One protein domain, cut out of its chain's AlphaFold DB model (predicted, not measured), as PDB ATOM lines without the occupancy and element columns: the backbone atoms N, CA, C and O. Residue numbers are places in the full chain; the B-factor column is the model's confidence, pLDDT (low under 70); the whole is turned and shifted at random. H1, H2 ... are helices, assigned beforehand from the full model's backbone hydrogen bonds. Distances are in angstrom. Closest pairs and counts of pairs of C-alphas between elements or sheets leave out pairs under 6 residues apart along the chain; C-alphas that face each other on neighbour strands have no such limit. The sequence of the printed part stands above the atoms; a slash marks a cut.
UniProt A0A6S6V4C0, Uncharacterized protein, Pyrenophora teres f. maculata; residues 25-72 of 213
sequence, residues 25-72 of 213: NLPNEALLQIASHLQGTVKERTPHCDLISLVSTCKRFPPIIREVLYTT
ATOM      1  N   ASN A  25     -26.973 -59.591  16.940       90.12
ATOM      2  CA  ASN A  25     -26.389 -60.936  16.915       90.12
ATOM      3  C   ASN A  25     -24.907 -60.944  17.303       90.12
ATOM      4  O   ASN A  25     -24.300 -62.010  17.391       90.12
ATOM      5  N   LEU A  26     -24.314 -59.774  17.552       90.81
ATOM      6  CA  LEU A  26     -22.926 -59.691  17.977       90.81
ATOM      7  C   LEU A  26     -22.735 -60.310  19.375       90.81
ATOM      8  O   LEU A  26     -23.659 -60.306  20.201       90.81
ATOM      9  N   PRO A  27     -21.539 -60.847  19.665       93.19
ATOM     10  CA  PRO A  27     -21.183 -61.280  21.011       93.19
ATOM     11  C   PRO A  27     -21.194 -60.088  21.986       93.19
ATOM     12  O   PRO A  27     -21.048 -58.932  21.575       93.19
ATOM     13  N   ASN A  28     -21.413 -60.355  23.280       93.12
ATOM     14  CA  ASN A  28     -21.553 -59.297  24.294       93.12
ATOM     15  C   ASN A  28     -20.300 -58.414  24.367       93.12
ATOM     16  O   ASN A  28     -20.409 -57.212  24.565       93.12
ATOM     17  N   GLU A  29     -19.130 -59.000  24.141       93.00
ATOM     18  CA  GLU A  29     -17.828 -58.344  24.145       93.00
ATOM     19  C   GLU A  29     -17.734 -57.285  23.039       93.00
ATOM     20  O   GLU A  29     -17.270 -56.173  23.281       93.00
ATOM     21  N   ALA A  30     -18.233 -57.591  21.837       92.88
ATOM     22  CA  ALA A  30     -18.265 -56.640  20.728       92.88
ATOM     23  C   ALA A  30     -19.265 -55.505  20.994       92.88
ATOM     24  O   ALA A  30     -18.976 -54.341  20.724       92.88
ATOM     25  N   LEU A  31     -20.426 -55.824  21.575       92.50
ATOM     26  CA  LEU A  31     -21.415 -54.817  21.971       92.50
ATOM     27  C   LEU A  31     -20.878 -53.892  23.071       92.50
ATOM     28  O   LEU A  31     -21.123 -52.688  23.026       92.50
ATOM     29  N   LEU A  32     -20.118 -54.441  24.022       91.12
ATOM     30  CA  LEU A  32     -19.448 -53.677  25.068       91.12
ATOM     31  C   LEU A  32     -18.406 -52.732  24.465       91.12
ATOM     32  O   LEU A  32     -18.414 -51.550  24.786       91.12
ATOM     33  N   GLN A  33     -17.577 -53.209  23.529       90.69
ATOM     34  CA  GLN A  33     -16.602 -52.367  22.824       90.69
ATOM     35  C   GLN A  33     -17.266 -51.222  22.053       90.69
ATOM     36  O   GLN A  33     -16.792 -50.089  22.127       90.69
ATOM     37  N   ILE A  34     -18.377 -51.490  21.356       90.31
ATOM     38  CA  ILE A  34     -19.154 -50.452  20.663       90.31
ATOM     39  C   ILE A  34     -19.659 -49.415  21.672       90.31
ATOM     40  O   ILE A  34     -19.453 -48.221  21.473       90.31
ATOM     41  N   ALA A  35     -20.270 -49.853  22.776       90.19
ATOM     42  CA  ALA A  35     -20.778 -48.953  23.807       90.19
ATOM     43  C   ALA A  35     -19.655 -48.127  24.468       90.19
ATOM     44  O   ALA A  35     -19.806 -46.920  24.651       90.19
ATOM     45  N   SER A  36     -18.499 -48.729  24.758       87.81
ATOM     46  CA  SER A  36     -17.323 -48.009  25.261       87.81
ATOM     47  C   SER A  36     -16.803 -46.978  24.254       87.81
ATOM     48  O   SER A  36     -16.414 -45.880  24.648       87.81
ATOM     49  N   HIS A  37     -16.824 -47.292  22.956       87.56
ATOM     50  CA  HIS A  37     -16.393 -46.357  21.918       87.56
ATOM     51  C   HIS A  37     -17.345 -45.162  21.789       87.56
ATOM     52  O   HIS A  37     -16.884 -44.024  21.730       87.56
ATOM     53  N   LEU A  38     -18.660 -45.408  21.843       85.62
ATOM     54  CA  LEU A  38     -19.687 -44.358  21.854       85.62
ATOM     55  C   LEU A  38     -19.536 -43.406  23.041       85.62
ATOM     56  O   LEU A  38     -19.882 -42.234  22.946       85.62
ATOM     57  N   GLN A  39     -19.000 -43.890  24.159       79.81
ATOM     58  CA  GLN A  39     -18.724 -43.044  25.307       79.81
ATOM     59  C   GLN A  39     -17.471 -42.175  25.137       79.81
ATOM     60  O   GLN A  39     -17.429 -41.061  25.653       79.81
ATOM     61  N   GLY A  40     -16.450 -42.680  24.441       68.69
ATOM     62  CA  GLY A  40     -15.150 -42.025  24.281       68.69
ATOM     63  C   GLY A  40     -15.131 -40.857  23.290       68.69
ATOM     64  O   GLY A  40     -14.210 -40.040  23.333       68.69
ATOM     65  N   THR A  41     -16.141 -40.710  22.429       60.97
ATOM     66  CA  THR A  41     -16.225 -39.647  21.403       60.97
ATOM     67  C   THR A  41     -16.671 -38.283  21.961       60.97
ATOM     68  O   THR A  41     -17.374 -37.521  21.300       60.97
ATOM     69  N   VAL A  42     -16.224 -37.948  23.179       53.47
ATOM     70  CA  VAL A  42     -16.616 -36.777  23.998       53.47
ATOM     71  C   VAL A  42     -16.320 -35.428  23.332       53.47
ATOM     72  O   VAL A  42     -16.876 -34.412  23.734       53.47
ATOM     73  N   LYS A  43     -15.464 -35.384  22.304       58.47
ATOM     74  CA  LYS A  43     -15.029 -34.115  21.703       58.47
ATOM     75  C   LYS A  43     -16.130 -33.350  20.956       58.47
ATOM     76  O   LYS A  43     -15.983 -32.145  20.818       58.47
ATOM     77  N   GLU A  44     -17.209 -33.996  20.497       54.34
ATOM     78  CA  GLU A  44     -18.186 -33.324  19.612       54.34
ATOM     79  C   GLU A  44     -19.669 -33.639  19.874       54.34
ATOM     80  O   GLU A  44     -20.539 -32.969  19.319       54.34
ATOM     81  N   ARG A  45     -20.009 -34.622  20.718       56.88
ATOM     82  CA  ARG A  45     -21.411 -34.970  21.014       56.88
ATOM     83  C   ARG A  45     -21.597 -35.368  22.464       56.88
ATOM     84  O   ARG A  45     -20.681 -35.896  23.081       56.88
ATOM     85  N   THR A  46     -22.812 -35.165  22.977       65.75
ATOM     86  CA  THR A  46     -23.280 -35.714  24.254       65.75
ATOM     87  C   THR A  46     -23.282 -37.249  24.160       65.75
ATOM     88  O   THR A  46     -24.256 -37.810  23.647       65.75
ATOM     89  N   PRO A  47     -22.250 -37.955  24.660       68.50
ATOM     90  CA  PRO A  47     -22.065 -39.401  24.438       68.50
ATOM     91  C   PRO A  47     -23.224 -40.229  25.021       68.50
ATOM     92  O   PRO A  47     -23.473 -41.383  24.681       68.50
ATOM     93  N   HIS A  48     -23.963 -39.613  25.939       70.00
ATOM     94  CA  HIS A  48     -25.043 -40.213  26.705       70.00
ATOM     95  C   HIS A  48     -26.331 -40.342  25.908       70.00
ATOM     96  O   HIS A  48     -27.081 -41.281  26.149       70.00
ATOM     97  N   CYS A  49     -26.585 -39.444  24.955       74.69
ATOM     98  CA  CYS A  49     -27.761 -39.556  24.097       74.69
ATOM     99  C   CYS A  49     -27.670 -40.806  23.222       74.69
ATOM    100  O   CYS A  49     -28.659 -41.525  23.081       74.69
ATOM    101  N   ASP A  50     -26.475 -41.111  22.718       82.44
ATOM    102  CA  ASP A  50     -26.239 -42.282  21.877       82.44
ATOM    103  C   ASP A  50     -26.370 -43.570  22.696       82.44
ATOM    104  O   ASP A  50     -27.078 -44.489  22.286       82.44
ATOM    105  N   LEU A  51     -25.796 -43.611  23.905       84.25
ATOM    106  CA  LEU A  51     -25.960 -44.747  24.815       84.25
ATOM    107  C   LEU A  51     -27.420 -44.947  25.239       84.25
ATOM    108  O   LEU A  51     -27.916 -46.067  25.200       84.25
ATOM    109  N   ILE A  52     -28.143 -43.890  25.608       79.56
ATOM    110  CA  ILE A  52     -29.556 -43.998  26.006       79.56
ATOM    111  C   ILE A  52     -30.423 -44.461  24.833       79.56
ATOM    112  O   ILE A  52     -31.275 -45.332  25.010       79.56
ATOM    113  N   SER A  53     -30.172 -43.937  23.633       83.94
ATOM    114  CA  SER A  53     -30.830 -44.406  22.411       83.94
ATOM    115  C   SER A  53     -30.540 -45.889  22.173       83.94
ATOM    116  O   SER A  53     -31.424 -46.659  21.811       83.94
ATOM    117  N   LEU A  54     -29.322 -46.344  22.464       85.31
ATOM    118  CA  LEU A  54     -28.971 -47.755  22.364       85.31
ATOM    119  C   LEU A  54     -29.733 -48.611  23.400       85.31
ATOM    120  O   LEU A  54     -30.242 -49.676  23.048       85.31
ATOM    121  N   VAL A  55     -29.901 -48.133  24.643       85.12
ATOM    122  CA  VAL A  55     -30.724 -48.802  25.677       85.12
ATOM    123  C   VAL A  55     -32.169 -48.978  25.205       85.12
ATOM    124  O   VAL A  55     -32.761 -50.030  25.447       85.12
ATOM    125  N   SER A  56     -32.744 -47.970  24.542       82.44
ATOM    126  CA  SER A  56     -34.146 -48.004  24.112       82.44
ATOM    127  C   SER A  56     -34.385 -48.878  22.877       82.44
ATOM    128  O   SER A  56     -35.490 -49.391  22.707       82.44
ATOM    129  N   THR A  57     -33.360 -49.125  22.051       85.31
ATOM    130  CA  THR A  57     -33.501 -49.947  20.834       85.31
ATOM    131  C   THR A  57     -33.674 -51.445  21.096       85.31
ATOM    132  O   THR A  57     -34.390 -52.112  20.351       85.31
ATOM    133  N   CYS A  58     -33.032 -52.019  22.126       84.12
ATOM    134  CA  CYS A  58     -33.091 -53.465  22.371       84.12
ATOM    135  C   CYS A  58     -32.948 -53.836  23.853       84.12
ATOM    136  O   CYS A  58     -32.068 -53.344  24.553       84.12
ATOM    137  N   LYS A  59     -33.727 -54.834  24.300       90.00
ATOM    138  CA  LYS A  59     -33.696 -55.387  25.672       90.00
ATOM    139  C   LYS A  59     -32.345 -55.991  26.088       90.00
ATOM    140  O   LYS A  59     -32.133 -56.209  27.279       90.00
ATOM    141  N   ARG A  60     -31.444 -56.271  25.138       90.94
ATOM    142  CA  ARG A  60     -30.109 -56.842  25.395       90.94
ATOM    143  C   ARG A  60     -29.069 -55.791  25.804       90.94
ATOM    144  O   ARG A  60     -28.131 -56.124  26.518       90.94
ATOM    145  N   PHE A  61     -29.238 -54.533  25.398       88.56
ATOM    146  CA  PHE A  61     -28.280 -53.458  25.670       88.56
ATOM    147  C   PHE A  61     -28.252 -52.896  27.102       88.56
ATOM    148  O   PHE A  61     -27.159 -52.548  27.545       88.56
ATOM    149  N   PRO A  62     -29.361 -52.817  27.871       88.88
ATOM    150  CA  PRO A  62     -29.338 -52.279  29.229       88.88
ATOM    151  C   PRO A  62     -28.235 -52.840  30.147       88.88
ATOM    152  O   PRO A  62     -27.558 -52.030  30.778       88.88
ATOM    153  N   PRO A  63     -27.999 -54.167  30.256       88.44
ATOM    154  CA  PRO A  63     -26.920 -54.681  31.105       88.44
ATOM    155  C   PRO A  63     -25.523 -54.272  30.611       88.44
ATOM    156  O   PRO A  63     -24.685 -53.906  31.426       88.44
ATOM    157  N   ILE A  64     -25.304 -54.260  29.294       89.75
ATOM    158  CA  ILE A  64     -24.022 -53.904  28.664       89.75
ATOM    159  C   ILE A  64     -23.715 -52.420  28.887       89.75
ATOM    160  O   ILE A  64     -22.620 -52.041  29.286       89.75
ATOM    161  N   ILE A  65     -24.712 -51.561  28.691       87.56
ATOM    162  CA  ILE A  65     -24.551 -50.114  28.845       87.56
ATOM    163  C   ILE A  65     -24.372 -49.741  30.308       87.56
ATOM    164  O   ILE A  65     -23.595 -48.844  30.610       87.56
ATOM    165  N   ARG A  66     -25.029 -50.448  31.234       84.56
ATOM    166  CA  ARG A  66     -24.760 -50.283  32.668       84.56
ATOM    167  C   ARG A  66     -23.297 -50.557  32.992       84.56
ATOM    168  O   ARG A  66     -22.707 -49.772  33.719       84.56
ATOM    169  N   GLU A  67     -22.718 -51.619  32.438       86.38
ATOM    170  CA  GLU A  67     -21.304 -51.943  32.640       86.38
ATOM    171  C   GLU A  67     -20.384 -50.813  32.168       86.38
ATOM    172  O   GLU A  67     -19.524 -50.369  32.927       86.38
ATOM    173  N   VAL A  68     -20.643 -50.263  30.978       86.38
ATOM    174  CA  VAL A  68     -19.915 -49.092  30.468       86.38
ATOM    175  C   VAL A  68     -20.109 -47.879  31.381       86.38
ATOM    176  O   VAL A  68     -19.131 -47.286  31.826       86.38
ATOM    177  N   LEU A  69     -21.348 -47.557  31.756       82.75
ATOM    178  CA  LEU A  69     -21.657 -46.428  32.639       82.75
ATOM    179  C   LEU A  69     -21.052 -46.573  34.047       82.75
ATOM    180  O   LEU A  69     -20.824 -45.557  34.697       82.75
ATOM    181  N   TYR A  70     -20.747 -47.786  34.526       81.75
ATOM    182  CA  TYR A  70     -20.020 -47.961  35.793       81.75
ATOM    183  C   TYR A  70     -18.553 -47.572  35.704       81.75
ATOM    184  O   TYR A  70     -17.967 -47.199  36.716       81.75
ATOM    185  N   THR A  71     -17.941 -47.652  34.527       81.62
ATOM    186  CA  THR A  71     -16.530 -47.265  34.382       81.62
ATOM    187  C   THR A  71     -16.333 -45.746  34.379       81.62
ATOM    188  O   THR A  71     -15.248 -45.246  34.686       81.62
ATOM    189  N   THR A  72     -17.404 -45.019  34.081       82.25
ATOM    190  CA  THR A  72     -17.408 -43.630  33.592       82.25
ATOM    191  C   THR A  72     -18.799 -43.006  33.834       82.25
ATOM    192  O   THR A  72     -19.512 -42.635  32.894       82.25
TER     193      THR A  72
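AT A GLANCE: This is residues 25 to 72 of the 213 residues of an uncharacterized protein of Pyrenophora teres f. maculata (UniProt A0A6S6V4C0). Three helices make a small triangular cluster: H1 and H2 form a V, closest near the link that joins them, and H3 folds back over one side of the V, packing on both and crossing H1 steeply. The printed part has 48 residues, with three named helices in the order H1, H2, H3 and no named strand; its class is all helix. It is compact, with a radius of gyration of the C-alphas of 10.0 A, and its elongated outline spans 29 by 19 by 19 A.

IN THESE COORDINATES: Find C-alpha 28 at (-21.553, -59.297, 24.294); from there H1, residues 28 to 40, runs 18.4 A to C-alpha 40. After six residues, H2 takes residues 47 to 57, from C-alpha 47 at (-22.065, -39.401, 24.438), over 16.0 A. Then look for H3, residues 61 to 71, 15.9 A long, ending with C-alpha 71 at (-16.530, -47.265, 34.382).

HOW THE PARTS SIT: Look first at Gln 39 and Pro 47, the closest C-alphas of H1 and H2 at 5.0 A. H1 touches H2 with residues 35 to 40 alone. The two helices form a helical hairpin, running opposite ways at a shallow tilt of 34.6 degrees, only just short of steep. H2 and H3 form another helical hairpin, at a shallow tilt of 24 degrees; they touch, closest at the C-alphas of Val 55 and Pro 62, 5.2 A apart. H3 also touches H1, where the C-alphas of Leu 32 and Ile 64 are closest at 5.8 A; these two run the same way at a steep tilt of 53 degrees. Every O i to N i+4 pair is within hydrogen-bond range in H1 and H2, and 6 of 7 are in H3.

THE WHOLE: The two C-alphas farthest apart are those of Asn 25 and Lys 43, at 29.5 A. The printed part has no cut; the link from H1 to H2 is short and that from H2 to H3 tight. Read the B-factor column of this model: the mean pLDDT of the printed part is 82.1, and residues 40 to 47 are under 70.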